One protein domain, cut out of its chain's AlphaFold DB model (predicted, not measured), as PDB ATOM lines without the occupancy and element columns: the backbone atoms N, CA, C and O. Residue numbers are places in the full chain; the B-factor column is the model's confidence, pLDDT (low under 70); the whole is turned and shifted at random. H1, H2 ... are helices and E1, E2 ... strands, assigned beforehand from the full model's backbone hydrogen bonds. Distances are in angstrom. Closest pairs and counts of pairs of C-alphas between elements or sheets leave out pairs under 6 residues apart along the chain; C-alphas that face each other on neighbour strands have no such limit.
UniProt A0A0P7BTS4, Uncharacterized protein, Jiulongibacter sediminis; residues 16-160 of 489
ATOM      1  N   VAL A  16      10.259 -29.073 -26.883       58.34
ATOM      2  CA  VAL A  16      10.892 -29.414 -28.156       58.34
ATOM      3  C   VAL A  16      12.104 -30.336 -27.988       58.34
ATOM      4  O   VAL A  16      12.242 -31.255 -28.787       58.34
ATOM      5  N   GLU A  17      12.953 -30.182 -26.965       58.56
ATOM      6  CA  GLU A  17      14.101 -31.085 -26.749       58.56
ATOM      7  C   GLU A  17      13.644 -32.502 -26.368       58.56
ATOM      8  O   GLU A  17      14.192 -33.500 -26.846       58.56
ATOM      9  N   THR A  18      12.575 -32.610 -25.577       63.56
ATOM     10  CA  THR A  18      11.976 -33.892 -25.170       63.56
ATOM     11  C   THR A  18      11.288 -34.607 -26.338       63.56
ATOM     12  O   THR A  18      11.473 -35.808 -26.531       63.56
ATOM     13  N   LEU A  19      10.535 -33.883 -27.174       67.25
ATOM     14  CA  LEU A  19       9.946 -34.462 -28.387       67.25
ATOM     15  C   LEU A  19      11.016 -34.792 -29.429       67.25
ATOM     16  O   LEU A  19      11.012 -35.891 -29.987       67.25
ATOM     17  N   ASN A  20      11.970 -33.887 -29.650       64.50
ATOM     18  CA  ASN A  20      13.078 -34.130 -30.560       64.50
ATOM     19  C   ASN A  20      13.891 -35.332 -30.111       64.50
ATOM     20  O   ASN A  20      14.189 -36.137 -30.971       64.50
ATOM     21  N   SER A  21      14.198 -35.523 -28.824       61.62
ATOM     22  CA  SER A  21      14.930 -36.708 -28.349       61.62
ATOM     23  C   SER A  21      14.162 -38.014 -28.584       61.62
ATOM     24  O   SER A  21      14.755 -38.962 -29.098       61.62
ATOM     25  N   PHE A  22      12.845 -38.053 -28.344       66.75
ATOM     26  CA  PHE A  22      12.010 -39.226 -28.641       66.75
ATOM     27  C   PHE A  22      12.087 -39.646 -30.113       66.75
ATOM     28  O   PHE A  22      12.238 -40.833 -30.414       66.75
ATOM     29  N   PHE A  23      12.012 -38.679 -31.032       64.94
ATOM     30  CA  PHE A  23      12.092 -38.961 -32.463       64.94
ATOM     31  C   PHE A  23      13.547 -39.096 -32.957       64.94
ATOM     32  O   PHE A  23      13.805 -39.965 -33.777       64.94
ATOM     33  N   HIS A  24      14.523 -38.335 -32.449       56.56
ATOM     34  CA  HIS A  24      15.939 -38.377 -32.858       56.56
ATOM     35  C   HIS A  24      16.639 -39.670 -32.434       56.56
ATOM     36  O   HIS A  24      17.358 -40.258 -33.245       56.56
ATOM     37  N   GLU A  25      16.456 -40.116 -31.189       53.78
ATOM     38  CA  GLU A  25      17.191 -41.258 -30.631       53.78
ATOM     39  C   GLU A  25      16.842 -42.567 -31.371       53.78
ATOM     40  O   GLU A  25      17.693 -43.436 -31.565       53.78
ATOM     41  N   GLU A  26      15.616 -42.680 -31.897       54.22
ATOM     42  CA  GLU A  26      15.176 -43.828 -32.700       54.22
ATOM     43  C   GLU A  26      15.505 -43.729 -34.199       54.22
ATOM     44  O   GLU A  26      15.552 -44.752 -34.888       54.22
ATOM     45  N   VAL A  27      15.721 -42.521 -34.719       52.31
ATOM     46  CA  VAL A  27      15.749 -42.240 -36.164       52.31
ATOM     47  C   VAL A  27      17.161 -42.064 -36.721       52.31
ATOM     48  O   VAL A  27      17.428 -42.498 -37.845       52.31
ATOM     49  N   VAL A  28      18.102 -41.497 -35.957       45.41
ATOM     50  CA  VAL A  28      19.470 -41.212 -36.448       45.41
ATOM     51  C   VAL A  28      20.231 -42.488 -36.851       45.41
ATOM     52  O   VAL A  28      21.140 -42.440 -37.676       45.41
ATOM     53  N   THR A  29      19.820 -43.660 -36.365       45.91
ATOM     54  CA  THR A  29      20.432 -44.942 -36.754       45.91
ATOM     55  C   THR A  29      19.963 -45.488 -38.111       45.91
ATOM     56  O   THR A  29      20.552 -46.454 -38.593       45.91
ATOM     57  N   THR A  30      18.937 -44.905 -38.754       47.97
ATOM     58  CA  THR A  30      18.280 -45.514 -39.935       47.97
ATOM     59  C   THR A  30      18.217 -44.665 -41.208       47.97
ATOM     60  O   THR A  30      17.915 -45.230 -42.260       47.97
ATOM     61  N   MET A  31      18.557 -43.368 -41.191       50.81
ATOM     62  CA  MET A  31      18.630 -42.561 -42.422       50.81
ATOM     63  C   MET A  31      19.987 -41.872 -42.642       50.81
ATOM     64  O   MET A  31      20.472 -41.183 -41.746       50.81
ATOM     65  N   PRO A  32      20.595 -41.994 -43.843       51.47
ATOM     66  CA  PRO A  32      21.764 -41.202 -44.200       51.47
ATOM     67  C   PRO A  32      21.397 -39.716 -44.296       51.47
ATOM     68  O   PRO A  32      20.329 -39.364 -44.806       51.47
ATOM     69  N   GLN A  33      22.296 -38.838 -43.841       48.41
ATOM     70  CA  GLN A  33      22.115 -37.393 -43.986       48.41
ATOM     71  C   GLN A  33      21.874 -37.018 -45.461       48.41
ATOM     72  O   GLN A  33      22.628 -37.429 -46.342       48.41
ATOM     73  N   GLY A  34      20.807 -36.252 -45.728       53.78
ATOM     74  CA  GLY A  34      20.444 -35.769 -47.070       53.78
ATOM     75  C   GLY A  34      19.382 -36.582 -47.830       53.78
ATOM     76  O   GLY A  34      19.083 -36.259 -48.980       53.78
ATOM     77  N   ALA A  35      18.783 -37.615 -47.227       63.09
ATOM     78  CA  ALA A  35      17.663 -38.334 -47.841       63.09
ATOM     79  C   ALA A  35      16.420 -37.431 -48.004       63.09
ATOM     80  O   ALA A  35      15.995 -36.758 -47.063       63.09
ATOM     81  N   LYS A  36      15.818 -37.422 -49.203       77.25
ATOM     82  CA  LYS A  36      14.594 -36.649 -49.482       77.25
ATOM     83  C   LYS A  36      13.378 -37.260 -48.763       77.25
ATOM     84  O   LYS A  36      13.254 -38.489 -48.778       77.25
ATOM     85  N   PRO A  37      12.465 -36.444 -48.198       83.12
ATOM     86  CA  PRO A  37      11.219 -36.935 -47.617       83.12
ATOM     87  C   PRO A  37      10.401 -37.761 -48.613       83.12
ATOM     88  O   PRO A  37      10.375 -37.494 -49.818       83.12
ATOM     89  N   LYS A  38       9.691 -38.769 -48.108       86.50
ATOM     90  CA  LYS A  38       8.749 -39.538 -48.917       86.50
ATOM     91  C   LYS A  38       7.440 -38.763 -49.050       86.50
ATOM     92  O   LYS A  38       6.702 -38.642 -48.076       86.50
ATOM     93  N   VAL A  39       7.119 -38.312 -50.261       89.50
ATOM     94  CA  VAL A  39       5.855 -37.612 -50.538       89.50
ATOM     95  C   VAL A  39       4.671 -38.582 -50.450       89.50
ATOM     96  O   VAL A  39       4.602 -39.585 -51.171       89.50
ATOM     97  N   LEU A  40       3.719 -38.291 -49.567       89.00
ATOM     98  CA  LEU A  40       2.535 -39.102 -49.310       89.00
ATOM     99  C   LEU A  40       1.290 -38.444 -49.908       89.00
ATOM    100  O   LEU A  40       0.753 -37.480 -49.374       89.00
ATOM    101  N   ASN A  41       0.775 -39.032 -50.989       89.31
ATOM    102  CA  ASN A  41      -0.506 -38.640 -51.600       89.31
ATOM    103  C   ASN A  41      -1.704 -39.437 -51.054       89.31
ATOM    104  O   ASN A  41      -2.861 -39.156 -51.372       89.31
ATOM    105  N   ARG A  42      -1.446 -40.464 -50.235       88.62
ATOM    106  CA  ARG A  42      -2.466 -41.314 -49.609       88.62
ATOM    107  C   ARG A  42      -1.951 -41.890 -48.292       88.62
ATOM    108  O   ARG A  42      -0.821 -42.359 -48.222       88.62
ATOM    109  N   LEU A  43      -2.834 -41.949 -47.296       87.81
ATOM    110  CA  LEU A  43      -2.615 -42.641 -46.025       87.81
ATOM    111  C   LEU A  43      -3.405 -43.959 -45.959       87.81
ATOM    112  O   LEU A  43      -4.355 -44.171 -46.719       87.81
ATOM    113  N   GLY A  44      -3.025 -44.845 -45.033       81.88
ATOM    114  CA  GLY A  44      -3.743 -46.101 -44.756       81.88
ATOM    115  C   GLY A  44      -3.081 -47.381 -45.265       81.88
ATOM    116  O   GLY A  44      -3.608 -48.456 -45.008       81.88
ATOM    117  N   THR A  45      -1.937 -47.293 -45.947       82.00
ATOM    118  CA  THR A  45      -1.206 -48.474 -46.445       82.00
ATOM    119  C   THR A  45      -0.503 -49.243 -45.325       82.00
ATOM    120  O   THR A  45      -0.352 -50.455 -45.424       82.00
ATOM    121  N   ASN A  46      -0.092 -48.558 -44.253       83.69
ATOM    122  CA  ASN A  46       0.603 -49.176 -43.125       83.69
ATOM    123  C   ASN A  46       0.215 -48.520 -41.784       83.69
ATOM    124  O   ASN A  46       0.919 -47.628 -41.301       83.69
ATOM    125  N   PRO A  47      -0.961 -48.868 -41.236       86.62
ATOM    126  CA  PRO A  47      -1.510 -48.207 -40.057       86.62
ATOM    127  C   PRO A  47      -0.797 -48.605 -38.755       86.62
ATOM    128  O   PRO A  47      -0.595 -49.792 -38.504       86.62
ATOM    129  N   GLN A  48      -0.506 -47.629 -37.887       85.56
ATOM    130  CA  GLN A  48       0.001 -47.879 -36.527       85.56
ATOM    131  C   GLN A  48      -1.139 -48.130 -35.536       85.56
ATOM    132  O   GLN A  48      -1.286 -49.231 -35.005       85.56
ATOM    133  N   PHE A  49      -2.003 -47.141 -35.307       90.12
ATOM    134  CA  PHE A  49      -3.137 -47.277 -34.384       90.12
ATOM    135  C   PHE A  49      -4.455 -47.612 -35.086       90.12
ATOM    136  O   PHE A  49      -5.481 -47.806 -34.428       90.12
ATOM    137  N   GLY A  50      -4.437 -47.751 -36.412       88.69
ATOM    138  CA  GLY A  50      -5.622 -48.046 -37.209       88.69
ATOM    139  C   GLY A  50      -6.478 -46.808 -37.467       88.69
ATOM    140  O   GLY A  50      -6.263 -45.736 -36.909       88.69
ATOM    141  N   ARG A  51      -7.477 -46.961 -38.338       91.56
ATOM    142  CA  ARG A  51      -8.342 -45.856 -38.761       91.56
ATOM    143  C   ARG A  51      -9.269 -45.389 -37.638       91.56
ATOM    144  O   ARG A  51     -10.063 -46.175 -37.121       91.56
ATOM    145  N   ILE A  52      -9.257 -44.087 -37.370       93.69
ATOM    146  CA  ILE A  52     -10.216 -43.398 -36.505       93.69
ATOM    147  C   ILE A  52     -11.448 -43.031 -37.346       93.69
ATOM    148  O   ILE A  52     -11.339 -42.497 -38.453       93.69
ATOM    149  N   ARG A  53     -12.648 -43.373 -36.861       89.94
ATOM    150  CA  ARG A  53     -13.877 -43.329 -37.679       89.94
ATOM    151  C   ARG A  53     -14.370 -41.908 -37.943       89.94
ATOM    152  O   ARG A  53     -14.637 -41.576 -39.096       89.94
ATOM    153  N   ARG A  54     -14.524 -41.092 -36.894       92.88
ATOM    154  CA  ARG A  54     -15.042 -39.715 -36.984       92.88
ATOM    155  C   ARG A  54     -13.928 -38.719 -36.685       92.88
ATOM    156  O   ARG A  54     -13.085 -38.988 -35.837       92.88
ATOM    157  N   HIS A  55     -13.925 -37.581 -37.378       94.56
ATOM    158  CA  HIS A  55     -12.964 -36.495 -37.150       94.56
ATOM    159  C   HIS A  55     -13.420 -35.620 -35.977       94.56
ATOM    160  O   HIS A  55     -13.809 -34.476 -36.135       94.56
ATOM    161  N   THR A  56     -13.479 -36.226 -34.794       94.19
ATOM    162  CA  THR A  56     -13.948 -35.594 -33.552       94.19
ATOM    163  C   THR A  56     -13.081 -36.070 -32.395       94.19
ATOM    164  O   THR A  56     -12.774 -37.266 -32.354       94.19
ATOM    165  N   ALA A  57     -12.782 -35.193 -31.437       92.44
ATOM    166  CA  ALA A  57     -11.951 -35.480 -30.267       92.44
ATOM    167  C   ALA A  57     -12.401 -36.746 -29.515       92.44
ATOM    168  O   ALA A  57     -11.635 -37.695 -29.368       92.44
ATOM    169  N   ALA A  58     -13.697 -36.853 -29.200       93.19
ATOM    170  CA  ALA A  58     -14.275 -38.022 -28.527       93.19
ATOM    171  C   ALA A  58     -14.056 -39.350 -29.283       93.19
ATOM    172  O   ALA A  58     -13.795 -40.392 -28.678       93.19
ATOM    173  N   SER A  59     -14.139 -39.333 -30.622       92.69
ATOM    174  CA  SER A  59     -13.879 -40.528 -31.440       92.69
ATOM    175  C   SER A  59     -12.401 -40.896 -31.467       92.69
ATOM    176  O   SER A  59     -12.102 -42.084 -31.572       92.69
ATOM    177  N   ALA A  60     -11.501 -39.914 -31.433       93.50
ATOM    178  CA  ALA A  60     -10.069 -40.157 -31.340       93.50
ATOM    179  C   ALA A  60      -9.715 -40.708 -29.956       93.50
ATOM    180  O   ALA A  60      -9.147 -41.791 -29.882       93.50
ATOM    181  N   TYR A  61     -10.173 -40.061 -28.884       94.06
ATOM    182  CA  TYR A  61      -9.971 -40.492 -27.502       94.06
ATOM    183  C   TYR A  61     -10.415 -41.941 -27.269       94.06
ATOM    184  O   TYR A  61      -9.613 -42.805 -26.913       94.06
ATOM    185  N   SER A  62     -11.680 -42.253 -27.578       93.00
ATOM    186  CA  SER A  62     -12.222 -43.610 -27.431       93.00
ATOM    187  C   SER A  62     -11.448 -44.635 -28.268       93.00
ATOM    188  O   SER A  62     -11.225 -45.774 -27.841       93.00
ATOM    189  N   HIS A  63     -10.993 -44.236 -29.461       94.12
ATOM    190  CA  HIS A  63     -10.176 -45.100 -30.298       94.12
ATOM    191  C   HIS A  63      -8.805 -45.356 -29.674       94.12
ATOM    192  O   HIS A  63      -8.415 -46.519 -29.619       94.12
ATOM    193  N   LEU A  64      -8.109 -44.330 -29.184       92.38
ATOM    194  CA  LEU A  64      -6.785 -44.432 -28.564       92.38
ATOM    195  C   LEU A  64      -6.818 -45.275 -27.283       92.38
ATOM    196  O   LEU A  64      -6.054 -46.235 -27.183       92.38
ATOM    197  N   LYS A  65      -7.804 -45.062 -26.400       91.50
ATOM    198  CA  LYS A  65      -8.063 -45.928 -25.230       91.50
ATOM    199  C   LYS A  65      -8.235 -47.402 -25.612       91.50
ATOM    200  O   LYS A  65      -7.855 -48.311 -24.880       91.50
ATOM    201  N   GLY A  66      -8.786 -47.662 -26.797       88.94
ATOM    202  CA  GLY A  66      -8.973 -49.009 -27.325       88.94
ATOM    203  C   GLY A  66      -7.728 -49.656 -27.946       88.94
ATOM    204  O   GLY A  66      -7.782 -50.851 -28.243       88.94
ATOM    205  N   VAL A  67      -6.632 -48.923 -28.185       89.00
ATOM    206  CA  VAL A  67      -5.447 -49.435 -28.907       89.00
ATOM    207  C   VAL A  67      -4.773 -50.564 -28.137       89.00
ATOM    208  O   VAL A  67      -4.569 -51.635 -28.708       89.00
ATOM    209  N   LYS A  68      -4.519 -50.374 -26.837       83.81
ATOM    210  CA  LYS A  68      -3.857 -51.358 -25.963       83.81
ATOM    211  C   LYS A  68      -4.606 -52.688 -25.885       83.81
ATOM    212  O   LYS A  68      -3.990 -53.751 -25.885       83.81
ATOM    213  N   ARG A  69      -5.943 -52.639 -25.937       85.44
ATOM    214  CA  ARG A  69      -6.807 -53.829 -26.012       85.44
ATOM    215  C   ARG A  69      -6.701 -54.564 -27.355       85.44
ATOM    216  O   ARG A  69      -6.873 -55.776 -27.393       85.44
ATOM    217  N   ARG A  70      -6.462 -53.846 -28.458       85.31
ATOM    218  CA  ARG A  70      -6.401 -54.411 -29.824       85.31
ATOM    219  C   ARG A  70      -5.007 -54.907 -30.207       85.31
ATOM    220  O   ARG A  70      -4.898 -55.836 -30.997       85.31
ATOM    221  N   SER A  71      -3.955 -54.287 -29.679       85.69
ATOM    222  CA  SER A  71      -2.562 -54.657 -29.937       85.69
ATOM    223  C   SER A  71      -1.685 -54.253 -28.758       85.69
ATOM    224  O   SER A  71      -1.541 -53.067 -28.465       85.69
ATOM    225  N   ARG A  72      -1.041 -55.234 -28.113       85.00
ATOM    226  CA  ARG A  72      -0.101 -54.982 -27.008       85.00
ATOM    227  C   ARG A  72       1.111 -54.162 -27.463       85.00
ATOM    228  O   ARG A  72       1.542 -53.279 -26.735       85.00
ATOM    229  N   LYS A  73       1.620 -54.426 -28.673       85.00
ATOM    230  CA  LYS A  73       2.749 -53.691 -29.270       85.00
ATOM    231  C   LYS A  73       2.392 -52.220 -29.489       85.00
ATOM    232  O   LYS A  73       3.113 -51.344 -29.036       85.00
ATOM    233  N   ASN A  74       1.258 -51.956 -30.136       85.94
ATOM    234  CA  ASN A  74       0.871 -50.583 -30.469       85.94
ATOM    235  C   ASN A  74       0.354 -49.836 -29.229       85.94
ATOM    236  O   ASN A  74       0.466 -48.621 -29.161       85.94
ATOM    237  N   GLY A  75      -0.177 -50.559 -28.238       86.81
ATOM    238  CA  GLY A  75      -0.488 -50.007 -26.922       86.81
ATOM    239  C   GLY A  75       0.754 -49.529 -26.176       86.81
ATOM    240  O   GLY A  75       0.726 -48.437 -25.635       86.81
ATOM    241  N   ALA A  76       1.843 -50.305 -26.194       87.44
ATOM    242  CA  ALA A  76       3.108 -49.896 -25.581       87.44
ATOM    243  C   ALA A  76       3.725 -48.669 -26.274       87.44
ATOM    244  O   ALA A  76       4.238 -47.788 -25.598       87.44
ATOM    245  N   GLU A  77       3.630 -48.588 -27.605       85.69
ATOM    246  CA  GLU A  77       4.090 -47.415 -28.360       85.69
ATOM    247  C   GLU A  77       3.269 -46.161 -28.029       85.69
ATOM    248  O   GLU A  77       3.825 -45.087 -27.828       85.69
ATOM    249  N   LEU A  78       1.944 -46.302 -27.918       89.31
ATOM    250  CA  LEU A  78       1.068 -45.208 -27.504       89.31
ATOM    251  C   LEU A  78       1.328 -44.777 -26.050       89.31
ATOM    252  O   LEU A  78       1.364 -43.582 -25.782       89.31
ATOM    253  N   ASP A  79       1.534 -45.728 -25.131       89.94
ATOM    254  CA  ASP A  79       1.896 -45.434 -23.737       89.94
ATOM    255  C   ASP A  79       3.221 -44.659 -23.675       89.94
ATOM    256  O   ASP A  79       3.310 -43.659 -22.970       89.94
ATOM    257  N   ARG A  80       4.222 -45.061 -24.465       86.38
ATOM    258  CA  ARG A  80       5.520 -44.379 -24.539       86.38
ATOM    259  C   ARG A  80       5.411 -42.967 -25.125       86.38
ATOM    260  O   ARG A  80       6.046 -42.047 -24.612       86.38
ATOM    261  N   LEU A  81       4.604 -42.782 -26.174       87.19
ATOM    262  CA  LEU A  81       4.324 -41.455 -26.726       87.19
ATOM    263  C   LEU A  81       3.705 -40.549 -25.655       87.19
ATOM    264  O   LEU A  81       4.194 -39.451 -25.427       87.19
ATOM    265  N   LEU A  82       2.659 -41.018 -24.973       88.88
ATOM    266  CA  LEU A  82       1.977 -40.235 -23.941       88.88
ATOM    267  C   LEU A  82       2.892 -39.939 -22.743       88.88
ATOM    268  O   LEU A  82       2.842 -38.837 -22.213       88.88
ATOM    269  N   GLN A  83       3.790 -40.863 -22.390       88.25
ATOM    270  CA  GLN A  83       4.846 -40.625 -21.398       88.25
ATOM    271  C   GLN A  83       5.818 -39.524 -21.799       88.25
ATOM    272  O   GLN A  83       6.185 -38.690 -20.979       88.25
ATOM    273  N   THR A  84       6.178 -39.477 -23.076       80.94
ATOM    274  CA  THR A  84       7.016 -38.405 -23.628       80.94
ATOM    275  C   THR A  84       6.296 -37.056 -23.589       80.94
ATOM    276  O   THR A  84       6.916 -36.024 -23.365       80.94
ATOM    277  N   LEU A  85       4.974 -37.066 -23.759       81.56
ATOM    278  CA  LEU A  85       4.119 -35.883 -23.663       81.56
ATOM    279  C   LEU A  85       3.811 -35.465 -22.211       81.56
ATOM    280  O   LEU A  85       3.050 -34.523 -22.013       81.56
ATOM    281  N   GLY A  86       4.380 -36.132 -21.201       83.06
ATOM    282  CA  GLY A  86       4.209 -35.785 -19.784       83.06
ATOM    283  C   GLY A  86       3.056 -36.494 -19.066       83.06
ATOM    284  O   GLY A  86       2.838 -36.261 -17.879       83.06
ATOM    285  N   TYR A  87       2.330 -37.388 -19.739       88.00
ATOM    286  CA  TYR A  87       1.315 -38.237 -19.108       88.00
ATOM    287  C   TYR A  87       1.944 -39.522 -18.541       88.00
ATOM    288  O   TYR A  87       3.077 -39.879 -18.825       88.00
ATOM    289  N   THR A  88       1.211 -40.295 -17.754       88.62
ATOM    290  CA  THR A  88       1.657 -41.611 -17.258       88.62
ATOM    291  C   THR A  88       1.409 -42.745 -18.267       88.62
ATOM    292  O   THR A  88       2.012 -43.819 -18.159       88.62
ATOM    293  N   GLY A  89       0.565 -42.508 -19.281       88.56
ATOM    294  CA  GLY A  89       0.239 -43.428 -20.378       88.56
ATOM    295  C   GLY A  89      -1.199 -43.250 -20.884       88.56
ATOM    296  O   GLY A  89      -1.880 -42.294 -20.535       88.56
ATOM    297  N   VAL A  90      -1.712 -44.201 -21.672       87.94
ATOM    298  CA  VAL A  90      -3.089 -44.160 -22.218       87.94
ATOM    299  C   VAL A  90      -4.167 -44.259 -21.137       87.94
ATOM    300  O   VAL A  90      -5.327 -43.914 -21.371       87.94
ATOM    301  N   ASP A  91      -3.800 -44.767 -19.961       88.12
ATOM    302  CA  ASP A  91      -4.667 -44.933 -18.795       88.12
ATOM    303  C   ASP A  91      -4.529 -43.821 -17.753       88.12
ATOM    304  O   ASP A  91      -5.143 -43.920 -16.693       88.12
ATOM    305  N   ASP A  92      -3.791 -42.759 -18.082       88.38
ATOM    306  CA  ASP A  92      -3.694 -41.567 -17.248       88.38
ATOM    307  C   ASP A  92      -5.087 -40.932 -17.039       88.38
ATOM    308  O   ASP A  92      -5.815 -40.745 -18.023       88.38
ATOM    309  N   PRO A  93      -5.497 -40.636 -15.789       87.19
ATOM    310  CA  PRO A  93      -6.785 -40.004 -15.506       87.19
ATOM    311  C   PRO A  93      -6.899 -38.570 -16.039       87.19
ATOM    312  O   PRO A  93      -8.016 -38.102 -16.244       87.19
ATOM    313  N   GLU A  94      -5.776 -37.888 -16.258       87.75
ATOM    314  CA  GLU A  94      -5.709 -36.523 -16.780       87.75
ATOM    315  C   GLU A  94      -5.661 -36.488 -18.311       87.75
ATOM    316  O   GLU A  94      -5.959 -35.456 -18.894       87.75
ATOM    317  N   PHE A  95      -5.368 -37.612 -18.981       89.62
ATOM    318  CA  PHE A  95      -5.503 -37.705 -20.435       89.62
ATOM    319  C   PHE A  95      -6.974 -37.932 -20.820       89.62
ATOM    320  O   PHE A  95      -7.529 -39.033 -20.680       89.62
ATOM    321  N   GLY A  96      -7.608 -36.881 -21.329       89.94
ATOM    322  CA  GLY A  96      -9.011 -36.811 -21.709       89.94
ATOM    323  C   GLY A  96      -9.247 -36.559 -23.200       89.94
ATOM    324  O   GLY A  96      -8.350 -36.578 -24.043       89.94
ATOM    325  N   ALA A  97     -10.520 -36.366 -23.558       88.56
ATOM    326  CA  ALA A  97     -10.886 -35.975 -24.920       88.56
ATOM    327  C   ALA A  97     -10.524 -34.513 -25.219       88.56
ATOM    328  O   ALA A  97     -10.297 -34.189 -26.380       88.56
ATOM    329  N   ASP A  98     -10.461 -33.664 -24.193       86.06
ATOM    330  CA  ASP A  98     -10.184 -32.233 -24.330       86.06
ATOM    331  C   ASP A  98      -8.715 -31.956 -24.700       86.06
ATOM    332  O   ASP A  98      -8.427 -30.964 -25.362       86.06
ATOM    333  N   ASP A  99      -7.809 -32.902 -24.427       84.56
ATOM    334  CA  ASP A  99      -6.403 -32.869 -24.863       84.56
ATOM    335  C   ASP A  99      -6.212 -33.169 -26.360       84.56
ATOM    336  O   ASP A  99      -5.093 -33.141 -26.882       84.56
ATOM    337  N   ILE A 100      -7.297 -33.504 -27.073       90.12
ATOM    338  CA  ILE A 100      -7.259 -33.912 -28.477       90.12
ATOM    339  C   ILE A 100      -8.008 -32.908 -29.348       90.12
ATOM    340  O   ILE A 100      -9.237 -32.864 -29.366       90.12
ATOM    341  N   THR A 101      -7.283 -32.189 -30.203       92.06
ATOM    342  CA  THR A 101      -7.892 -31.228 -31.136       92.06
ATOM    343  C   THR A 101      -7.956 -31.793 -32.560       92.06
ATOM    344  O   THR A 101      -6.911 -32.074 -33.153       92.06
ATOM    345  N   PRO A 102      -9.150 -31.975 -33.163       91.31
ATOM    346  CA  PRO A 102      -9.281 -32.335 -34.573       91.31
ATOM    347  C   PRO A 102      -8.744 -31.226 -35.474       91.31
ATOM    348  O   PRO A 102      -9.107 -30.064 -35.326       91.31
ATOM    349  N   VAL A 103      -7.903 -31.595 -36.433       92.25
ATOM    350  CA  VAL A 103      -7.225 -30.652 -37.329       92.25
ATOM    351  C   VAL A 103      -7.106 -31.212 -38.740       92.25
ATOM    352  O   VAL A 103      -7.175 -32.426 -38.954       92.25
ATOM    353  N   VAL A 104      -6.895 -30.327 -39.706       91.25
ATOM    354  CA  VAL A 104      -6.431 -30.687 -41.045       91.25
ATOM    355  C   VAL A 104      -4.959 -30.304 -41.124       91.25
ATOM    356  O   VAL A 104      -4.613 -29.158 -40.861       91.25
ATOM    357  N   VAL A 105      -4.103 -31.278 -41.421       88.12
ATOM    358  CA  VAL A 105      -2.677 -31.054 -41.667       88.12
ATOM    359  C   VAL A 105      -2.513 -30.741 -43.148       88.12
ATOM    360  O   VAL A 105      -2.951 -31.536 -43.985       88.12
ATOM    361  N   SER A 106      -1.940 -29.580 -43.451       86.75
ATOM    362  CA  SER A 106      -1.861 -29.021 -44.802       86.75
ATOM    363  C   SER A 106      -0.911 -29.799 -45.715       86.75
ATOM    364  O   SER A 106       0.037 -30.449 -45.268       86.75
ATOM    365  N   ALA A 107      -1.146 -29.704 -47.023       86.56
ATOM    366  CA  ALA A 107      -0.164 -30.087 -48.030       86.56
ATOM    367  C   ALA A 107       1.154 -29.305 -47.850       86.56
ATOM    368  O   ALA A 107       1.136 -28.115 -47.545       86.56
ATOM    369  N   GLY A 108       2.289 -29.964 -48.079       84.25
ATOM    370  CA  GLY A 108       3.636 -29.408 -47.943       84.25
ATOM    371  C   GLY A 108       4.269 -29.593 -46.562       84.25
ATOM    372  O   GLY A 108       5.470 -29.396 -46.432       84.25
ATOM    373  N   GLU A 109       3.506 -30.016 -45.550       85.69
ATOM    374  CA  GLU A 109       4.041 -30.283 -44.209       85.69
ATOM    375  C   GLU A 109       5.048 -31.439 -44.232       85.69
ATOM    376  O   GLU A 109       4.751 -32.529 -44.743       85.69
ATOM    377  N   VAL A 110       6.232 -31.202 -43.660       84.06
ATOM    378  CA  VAL A 110       7.341 -32.161 -43.583       84.06
ATOM    379  C   VAL A 110       7.554 -32.568 -42.133       84.06
ATOM    380  O   VAL A 110       7.554 -31.735 -41.233       84.06
ATOM    381  N   GLY A 111       7.760 -33.859 -41.895       83.56
ATOM    382  CA  GLY A 111       8.009 -34.342 -40.546       83.56
ATOM    383  C   GLY A 111       8.295 -35.831 -40.459       83.56
ATOM    384  O   GLY A 111       8.343 -36.555 -41.459       83.56
ATOM    385  N   TRP A 112       8.462 -36.302 -39.232       83.88
ATOM    386  CA  TRP A 112       8.670 -37.701 -38.895       83.88
ATOM    387  C   TRP A 112       7.338 -38.415 -38.742       83.88
ATOM    388  O   TRP A 112       6.530 -38.101 -37.870       83.88
ATOM    389  N   MET A 113       7.109 -39.406 -39.595       86.44
ATOM    390  CA  MET A 113       5.907 -40.221 -39.583       86.44
ATOM    391  C   MET A 113       6.208 -41.623 -39.078       86.44
ATOM    392  O   MET A 113       7.089 -42.317 -39.587       86.44
ATOM    393  N   GLY A 114       5.420 -42.072 -38.114       84.75
ATOM    394  CA  GLY A 114       5.426 -43.450 -37.670       84.75
ATOM    395  C   GLY A 114       4.884 -44.397 -38.745       84.75
ATOM    396  O   GLY A 114       4.009 -44.031 -39.531       84.75
ATOM    397  N   SER A 115       5.362 -45.639 -38.784       80.38
ATOM    398  CA  SER A 115       4.838 -46.704 -39.651       80.38
ATOM    399  C   SER A 115       4.535 -47.975 -38.846       80.38
ATOM    400  O   SER A 115       4.966 -48.136 -37.706       80.38
ATOM    401  N   GLY A 116       3.703 -48.867 -39.389       70.12
ATOM    402  CA  GLY A 116       3.419 -50.164 -38.762       70.12
ATOM    403  C   GLY A 116       4.526 -51.209 -38.987       70.12
ATOM    404  O   GLY A 116       4.639 -52.151 -38.198       70.12
ATOM    405  N   SER A 117       5.346 -51.042 -40.039       65.69
ATOM    406  CA  SER A 117       6.468 -51.939 -40.395       65.69
ATOM    407  C   SER A 117       7.838 -51.371 -40.030       65.69
ATOM    408  O   SER A 117       8.643 -52.087 -39.444       65.69
ATOM    409  N   ASP A 118       8.073 -50.099 -40.352       62.56
ATOM    410  CA  ASP A 118       9.253 -49.322 -39.960       62.56
ATOM    411  C   ASP A 118       8.889 -48.517 -38.707       62.56
ATOM    412  O   ASP A 118       7.718 -48.181 -38.544       62.56
ATOM    413  N   LYS A 119       9.830 -48.197 -37.810       70.56
ATOM    414  CA  LYS A 119       9.474 -47.391 -36.628       70.56
ATOM    415  C   LYS A 119       9.044 -45.977 -37.043       70.56
ATOM    416  O   LYS A 119       7.876 -45.630 -36.869       70.56
ATOM    417  N   TYR A 120       9.934 -45.229 -37.701       78.75
ATOM    418  CA  TYR A 120       9.696 -43.855 -38.157       78.75
ATOM    419  C   TYR A 120      10.417 -43.567 -39.485       78.75
ATOM    420  O   TYR A 120      11.488 -44.109 -39.744       78.75
ATOM    421  N   PHE A 121       9.830 -42.728 -40.342       78.62
ATOM    422  CA  PHE A 121      10.432 -42.264 -41.599       78.62
ATOM    423  C   PHE A 121      10.048 -40.808 -41.888       78.62
ATOM    424  O   PHE A 121       9.015 -40.332 -41.423       78.62
ATOM    425  N   LYS A 122      10.854 -40.100 -42.685       83.81
ATOM    426  CA  LYS A 122      10.596 -38.704 -43.052       83.81
ATOM    427  C   LYS A 122       9.566 -38.639 -44.176       83.81
ATOM    428  O   LYS A 122       9.759 -39.243 -45.237       83.81
ATOM    429  N   ALA A 123       8.473 -37.929 -43.939       86.31
ATOM    430  CA  ALA A 123       7.343 -37.805 -44.846       86.31
ATOM    431  C   ALA A 123       7.081 -36.338 -45.190       86.31
ATOM    432  O   ALA A 123       7.316 -35.453 -44.374       86.31
ATOM    433  N   GLU A 124       6.560 -36.115 -46.390       90.38
ATOM    434  CA  GLU A 124       5.993 -34.838 -46.821       90.38
ATOM    435  C   GLU A 124       4.563 -35.095 -47.297       90.38
ATOM    436  O   GLU A 124       4.314 -36.052 -48.039       90.38
ATOM    437  N   PHE A 125       3.596 -34.291 -46.872       91.38
ATOM    438  CA  PHE A 125       2.214 -34.470 -47.310       91.38
ATOM    439  C   PHE A 125       1.972 -33.821 -48.672       91.38
ATOM    440  O   PHE A 125       1.996 -32.610 -48.816       91.38
ATOM    441  N   GLY A 126       1.659 -34.628 -49.689       87.81
ATOM    442  CA  GLY A 126       1.346 -34.116 -51.033       87.81
ATOM    443  C   GLY A 126      -0.059 -33.513 -51.166       87.81
ATOM    444  O   GLY A 126      -0.431 -33.044 -52.238       87.81
ATOM    445  N   ARG A 127      -0.871 -33.579 -50.103       90.44
ATOM    446  CA  ARG A 127      -2.224 -33.017 -49.999       90.44
ATOM    447  C   ARG A 127      -2.644 -32.916 -48.533       90.44
ATOM    448  O   ARG A 127      -2.028 -33.554 -47.683       90.44
ATOM    449  N   ASP A 128      -3.761 -32.253 -48.279       91.81
ATOM    450  CA  ASP A 128      -4.334 -32.150 -46.942       91.81
ATOM    451  C   ASP A 128      -4.796 -33.507 -46.382       91.81
ATOM    452  O   ASP A 128      -5.409 -34.332 -47.077       91.81
ATOM    453  N   PHE A 129      -4.553 -33.724 -45.088       93.50
ATOM    454  CA  PHE A 129      -5.017 -34.905 -44.366       93.50
ATOM    455  C   PHE A 129      -5.634 -34.556 -43.014       93.50
ATOM    456  O   PHE A 129      -5.090 -33.790 -42.228       93.50
ATOM    457  N   GLU A 130      -6.752 -35.202 -42.691       95.25
ATOM    458  CA  GLU A 130      -7.350 -35.109 -41.357       95.25
ATOM    459  C   GLU A 130      -6.458 -35.800 -40.312       95.25
ATOM    460  O   GLU A 130      -6.094 -36.979 -40.446       95.25
ATOM    461  N   GLY A 131      -6.177 -35.086 -39.229       94.25
ATOM    462  CA  GLY A 131      -5.437 -35.568 -38.074       94.25
ATOM    463  C   GLY A 131      -6.009 -35.043 -36.764       94.25
ATOM    464  O   GLY A 131      -7.054 -34.389 -36.723       94.25
ATOM    465  N   PHE A 132      -5.315 -35.365 -35.684       94.44
ATOM    466  CA  PHE A 132      -5.638 -34.930 -34.334       94.44
ATOM    467  C   PHE A 132      -4.357 -34.455 -33.658       94.44
ATOM    468  O   PHE A 132      -3.402 -35.226 -33.624       94.44
ATOM    469  N   LYS A 133      -4.327 -33.224 -33.145       91.25
ATOM    470  CA  LYS A 133      -3.244 -32.756 -32.272       91.25
ATOM    471  C   LYS A 133      -3.422 -33.369 -30.891       91.25
ATOM    472  O   LYS A 133      -4.543 -33.381 -30.388       91.25
ATOM    473  N   ILE A 134      -2.328 -33.847 -30.316       89.06
ATOM    474  CA  ILE A 134      -2.219 -34.231 -28.911       89.06
ATOM    475  C   ILE A 134      -1.120 -33.369 -28.310       89.06
ATOM    476  O   ILE A 134       0.015 -33.418 -28.791       89.06
ATOM    477  N   PHE A 135      -1.482 -32.562 -27.321       81.25
ATOM    478  CA  PHE A 135      -0.571 -31.623 -26.679       81.25
ATOM    479  C   PHE A 135       0.290 -32.305 -25.614       81.25
ATOM    480  O   PHE A 135      -0.041 -33.379 -25.111       81.25
ATOM    481  N   VAL A 136       1.425 -31.683 -25.308       80.00
ATOM    482  CA  VAL A 136       2.189 -31.966 -24.090       80.00
ATOM    483  C   VAL A 136       1.376 -31.453 -22.901       80.00
ATOM    484  O   VAL A 136       0.832 -30.355 -22.968       80.00
ATOM    485  N   LYS A 137       1.312 -32.237 -21.823       74.00
ATOM    486  CA  LYS A 137       0.455 -32.009 -20.650       74.00
ATOM    487  C   LYS A 137       0.506 -30.573 -20.099       74.00
ATOM    488  O   LYS A 137      -0.536 -30.012 -19.791       74.00
ATOM    489  N   ASP A 138       1.698 -29.977 -20.049       68.19
ATOM    490  CA  ASP A 138       1.941 -28.641 -19.487       68.19
ATOM    491  C   ASP A 138       2.638 -27.696 -20.491       68.19
ATOM    492  O   ASP A 138       3.431 -26.838 -20.103       68.19
ATOM    493  N   GLY A 139       2.412 -27.863 -21.803       64.56
ATOM    494  CA  GLY A 139       3.136 -27.073 -22.806       64.56
ATOM    495  C   GLY A 139       2.449 -26.908 -24.165       64.56
ATOM    496  O   GLY A 139       1.540 -27.657 -24.517       64.56
ATOM    497  N   PRO A 140       2.906 -25.935 -24.978       65.00
ATOM    498  CA  PRO A 140       2.283 -25.606 -26.262       65.00
ATOM    499  C   PRO A 140       2.647 -26.587 -27.390       65.00
ATOM    500  O   PRO A 140       2.032 -26.559 -28.460       65.00
ATOM    501  N   CYS A 141       3.640 -27.456 -27.175       73.00
ATOM    502  CA  CYS A 141       4.064 -28.467 -28.137       73.00
ATOM    503  C   CYS A 141       2.992 -29.548 -28.343       73.00
ATOM    504  O   CYS A 141       2.263 -29.914 -27.423       73.00
ATOM    505  N   PHE A 142       2.940 -30.127 -29.543       83.62
ATOM    506  CA  PHE A 142       2.011 -31.208 -29.863       83.62
ATOM    507  C   PHE A 142       2.588 -32.179 -30.895       83.62
ATOM    508  O   PHE A 142       3.505 -31.861 -31.649       83.62
ATOM    509  N   VAL A 143       1.971 -33.354 -30.980       87.00
ATOM    510  CA  VAL A 143       2.158 -34.329 -32.063       87.00
ATOM    511  C   VAL A 143       0.832 -34.572 -32.772       87.00
ATOM    512  O   VAL A 143      -0.239 -34.436 -32.178       87.00
ATOM    513  N   TYR A 144       0.874 -34.967 -34.041       91.38
ATOM    514  CA  TYR A 144      -0.325 -35.378 -34.762       91.38
ATOM    515  C   TYR A 144      -0.527 -36.891 -34.683       91.38
ATOM    516  O   TYR A 144       0.408 -37.671 -34.842       91.38
ATOM    517  N   ILE A 145      -1.777 -37.327 -34.545       93.31
ATOM    518  CA  ILE A 145      -2.211 -38.682 -34.897       93.31
ATOM    519  C   ILE A 145      -3.121 -38.594 -36.118       93.31
ATOM    520  O   ILE A 145      -4.202 -38.005 -36.079       93.31
ATOM    521  N   MET A 146      -2.708 -39.208 -37.222       94.88
ATOM    522  CA  MET A 146      -3.446 -39.123 -38.482       94.88
ATOM    523  C   MET A 146      -4.720 -39.967 -38.444       94.88
ATOM    524  O   MET A 146      -4.679 -41.162 -38.154       94.88
ATOM    525  N   LYS A 147      -5.868 -39.406 -38.835       94.31
ATOM    526  CA  LYS A 147      -7.172 -40.089 -38.738       94.31
ATOM    527  C   LYS A 147      -7.242 -41.379 -39.556       94.31
ATOM    528  O   LYS A 147      -7.802 -42.378 -39.111       94.31
ATOM    529  N   THR A 148      -6.699 -41.368 -40.774       90.94
ATOM    530  CA  THR A 148      -6.878 -42.469 -41.740       90.94
ATOM    531  C   THR A 148      -6.134 -43.746 -41.340       90.94
ATOM    532  O   THR A 148      -6.591 -44.844 -41.660       90.94
ATOM    533  N   CYS A 149      -5.011 -43.625 -40.638       86.06
ATOM    534  CA  CYS A 149      -4.103 -44.738 -40.364       86.06
ATOM    535  C   CYS A 149      -3.676 -44.846 -38.891       86.06
ATOM    536  O   CYS A 149      -3.159 -45.885 -38.480       86.06
ATOM    537  N   GLY A 150      -3.961 -43.822 -38.085       88.62
ATOM    538  CA  GLY A 150      -3.565 -43.751 -36.687       88.62
ATOM    539  C   GLY A 150      -2.053 -43.666 -36.528       88.62
ATOM    540  O   GLY A 150      -1.536 -44.208 -35.567       88.62
ATOM    541  N   ASN A 151      -1.342 -43.096 -37.501       91.69
ATOM    542  CA  ASN A 151       0.112 -42.970 -37.446       91.69
ATOM    543  C   ASN A 151       0.462 -41.658 -36.762       91.69
ATOM    544  O   ASN A 151      -0.195 -40.645 -37.019       91.69
ATOM    545  N   ILE A 152       1.492 -41.706 -35.927       90.44
ATOM    546  CA  ILE A 152       2.078 -40.519 -35.316       90.44
ATOM    547  C   ILE A 152       2.760 -39.712 -36.422       90.44
ATOM    548  O   ILE A 152       3.412 -40.290 -37.294       90.44
ATOM    549  N   PHE A 153       2.585 -38.400 -36.412       88.75
ATOM    550  CA  PHE A 153       3.287 -37.476 -37.286       88.75
ATOM    551  C   PHE A 153       3.771 -36.285 -36.460       88.75
ATOM    552  O   PHE A 153       2.972 -35.568 -35.861       88.75
ATOM    553  N   TYR A 154       5.084 -36.112 -36.398       85.38
ATOM    554  CA  TYR A 154       5.744 -34.996 -35.737       85.38
ATOM    555  C   TYR A 154       6.330 -34.089 -36.810       85.38
ATOM    556  O   TYR A 154       7.200 -34.520 -37.561       85.38
ATOM    557  N   VAL A 155       5.787 -32.881 -36.933       79.25
ATOM    558  CA  VAL A 155       6.235 -31.899 -37.928       79.25
ATOM    559  C   VAL A 155       7.617 -31.391 -37.535       79.25
ATOM    560  O   VAL A 155       7.859 -31.143 -36.356       79.25
ATOM    561  N   ASP A 156       8.513 -31.270 -38.516       69.88
ATOM    562  CA  ASP A 156       9.801 -30.621 -38.290       69.88
ATOM    563  C   ASP A 156       9.515 -29.173 -37.852       69.88
ATOM    564  O   ASP A 156       8.779 -28.472 -38.554       69.88
ATOM    565  N   PRO A 157      10.045 -28.710 -36.707       60.97
ATOM    566  CA  PRO A 157       9.804 -27.340 -36.280       60.97
ATOM    567  C   PRO A 157      10.309 -26.372 -37.368       60.97
ATOM    568  O   PRO A 157      11.363 -26.630 -37.964       60.97
ATOM    569  N   PRO A 158       9.583 -25.273 -37.660       56.69
ATOM    570  CA  PRO A 158      10.091 -24.234 -38.555       56.69
ATOM    571  C   PRO A 158      11.444 -23.715 -38.049       56.69
ATOM    572  O   PRO A 158      11.683 -23.729 -36.839       56.69
ATOM    573  N   SER A 159      12.316 -23.218 -38.935       54.25
ATOM    574  CA  SER A 159      13.497 -22.471 -38.487       54.25
ATOM    575  C   SER A 159      13.046 -21.267 -37.658       54.25
ATOM    576  O   SER A 159      12.169 -20.504 -38.070       54.25
ATOM    577  N   CYS A 160      13.612 -21.113 -36.461       53.84
ATOM    578  CA  CYS A 160      13.390 -19.937 -35.628       53.84
ATOM    579  C   CYS A 160      14.231 -18.786 -36.190       53.84
ATOM    580  O   CYS A 160      15.324 -18.522 -35.703       53.84
TER     581      CYS A 160
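What this domain is: This is residues 16 to 160 of the 489 residues of an uncharacterized protein of Jiulongibacter sediminis (UniProt A0A0P7BTS4). A strongly twisted wall of seven strands has helices over one of its faces: H1 packs over the part near E3 and E4, and H2 over the part near E5 and E2. H4 grazes the sheet and its last residue, 84, meets H1, while the short H3 sits against the first half of H4, far from the strands. The printed part has 145 residues, with four named helices and seven named strands in the order H1 E1 H2 H3 H4 E2 E3 E4 E5 E6 E7; the class is mixed, helices and strands. The sheet runs E1, E4, E3, E7, E6, E5, E2 and is mixed, with E1 and E4 parallel. The whole is compact, with a radius of gyration of the C-alphas of 14.2 A and spans of 42 by 31 by 29 A.

Where its parts are: Find C-alpha 16 at (10.892, -29.414, -28.156); from there H1 runs through residues 16 to 27 for 15.9 A. E1 is short, residues 38 to 40 and 6.2 A. After a stretch with no named element come H2, residues 57 to 65 and 12.2 A, and H3, residues 67 to 70 and 5.1 A. Look next for C-alpha 72 at (-0.101, -54.982, -27.008), where H4 begins; it takes residues 72 to 84 and 18.4 A. The remaining strands follow: E2, residues 100 to 105, 14.3 A; E3, 110 to 114, 12.9 A; E4, 120 to 125, 15.1 A; E5, 129 to 135, 18.5 A; E6, 142 to 146, 12.9 A; and E7, 152 to 155, 9.9 A, ending at C-alpha 155 at (6.235, -31.899, -37.928).

How they stand to each other: Begin at the edge strand E1, parallel to E4 at 55 degrees, with N 40 and O 124 2.8 A apart. E3 and E4 form a hairpin, antiparallel at 136 degrees, with N 113 and O 121 at 2.8 A. E3 and E7 are antiparallel at 160 degrees; look at N 112 and O 154, 2.7 A. E5, E6 and E7 form a meander, each strand the antiparallel neighbour of the one before: N 153 and O 144 are 2.8 A apart, and N 145 and O 132 2.8 A. The other edge strand, E2, is antiparallel to E5 at 142 degrees, with N 105 and O 129 at 2.8 A. H1 and H2 are on one face of the sheet, in two layers, helices over one face. H1, at a height over the sheet of 9.9 A, only just lies over E3, with 3 of its C-alphas falling on it; C-alphas 23 and 112 are their closest, 7.4 A. H2, at a height over the sheet of 9.7 A, lies over E5 and runs across the strands, at 70 degrees to E5 on the local plane; the closest C-alphas of H2 and E5 are those of Ala 60 and Phe 132, 7.5 A. H4 only grazes the sheet, with residues 77 to 82. H1 and H4 only just touch, with 3 pairs of C-alphas within 8 A, the closest being Leu 19 and Thr 84, 6.8 A. H3 touches H4, closest at C-alphas 68 and 75, 3.8 A. H1 and H2 are apart. In H2 and H4 every O i to N i+4 pair is within hydrogen-bond range, in H1 7 of 8 are, and H3 is too short for such a pair.

The domain as a whole: The two C-alphas farthest apart are those of Gly 34 and Pro 93, 41.9 A. The printed part has no cut. The links E1 to H2 and H4 to E2 are long. The mean pLDDT of the printed part is 81.4; residues 16 to 35, 117 to 118, 138 to 140 and 156 to 160 are under 70 in this model.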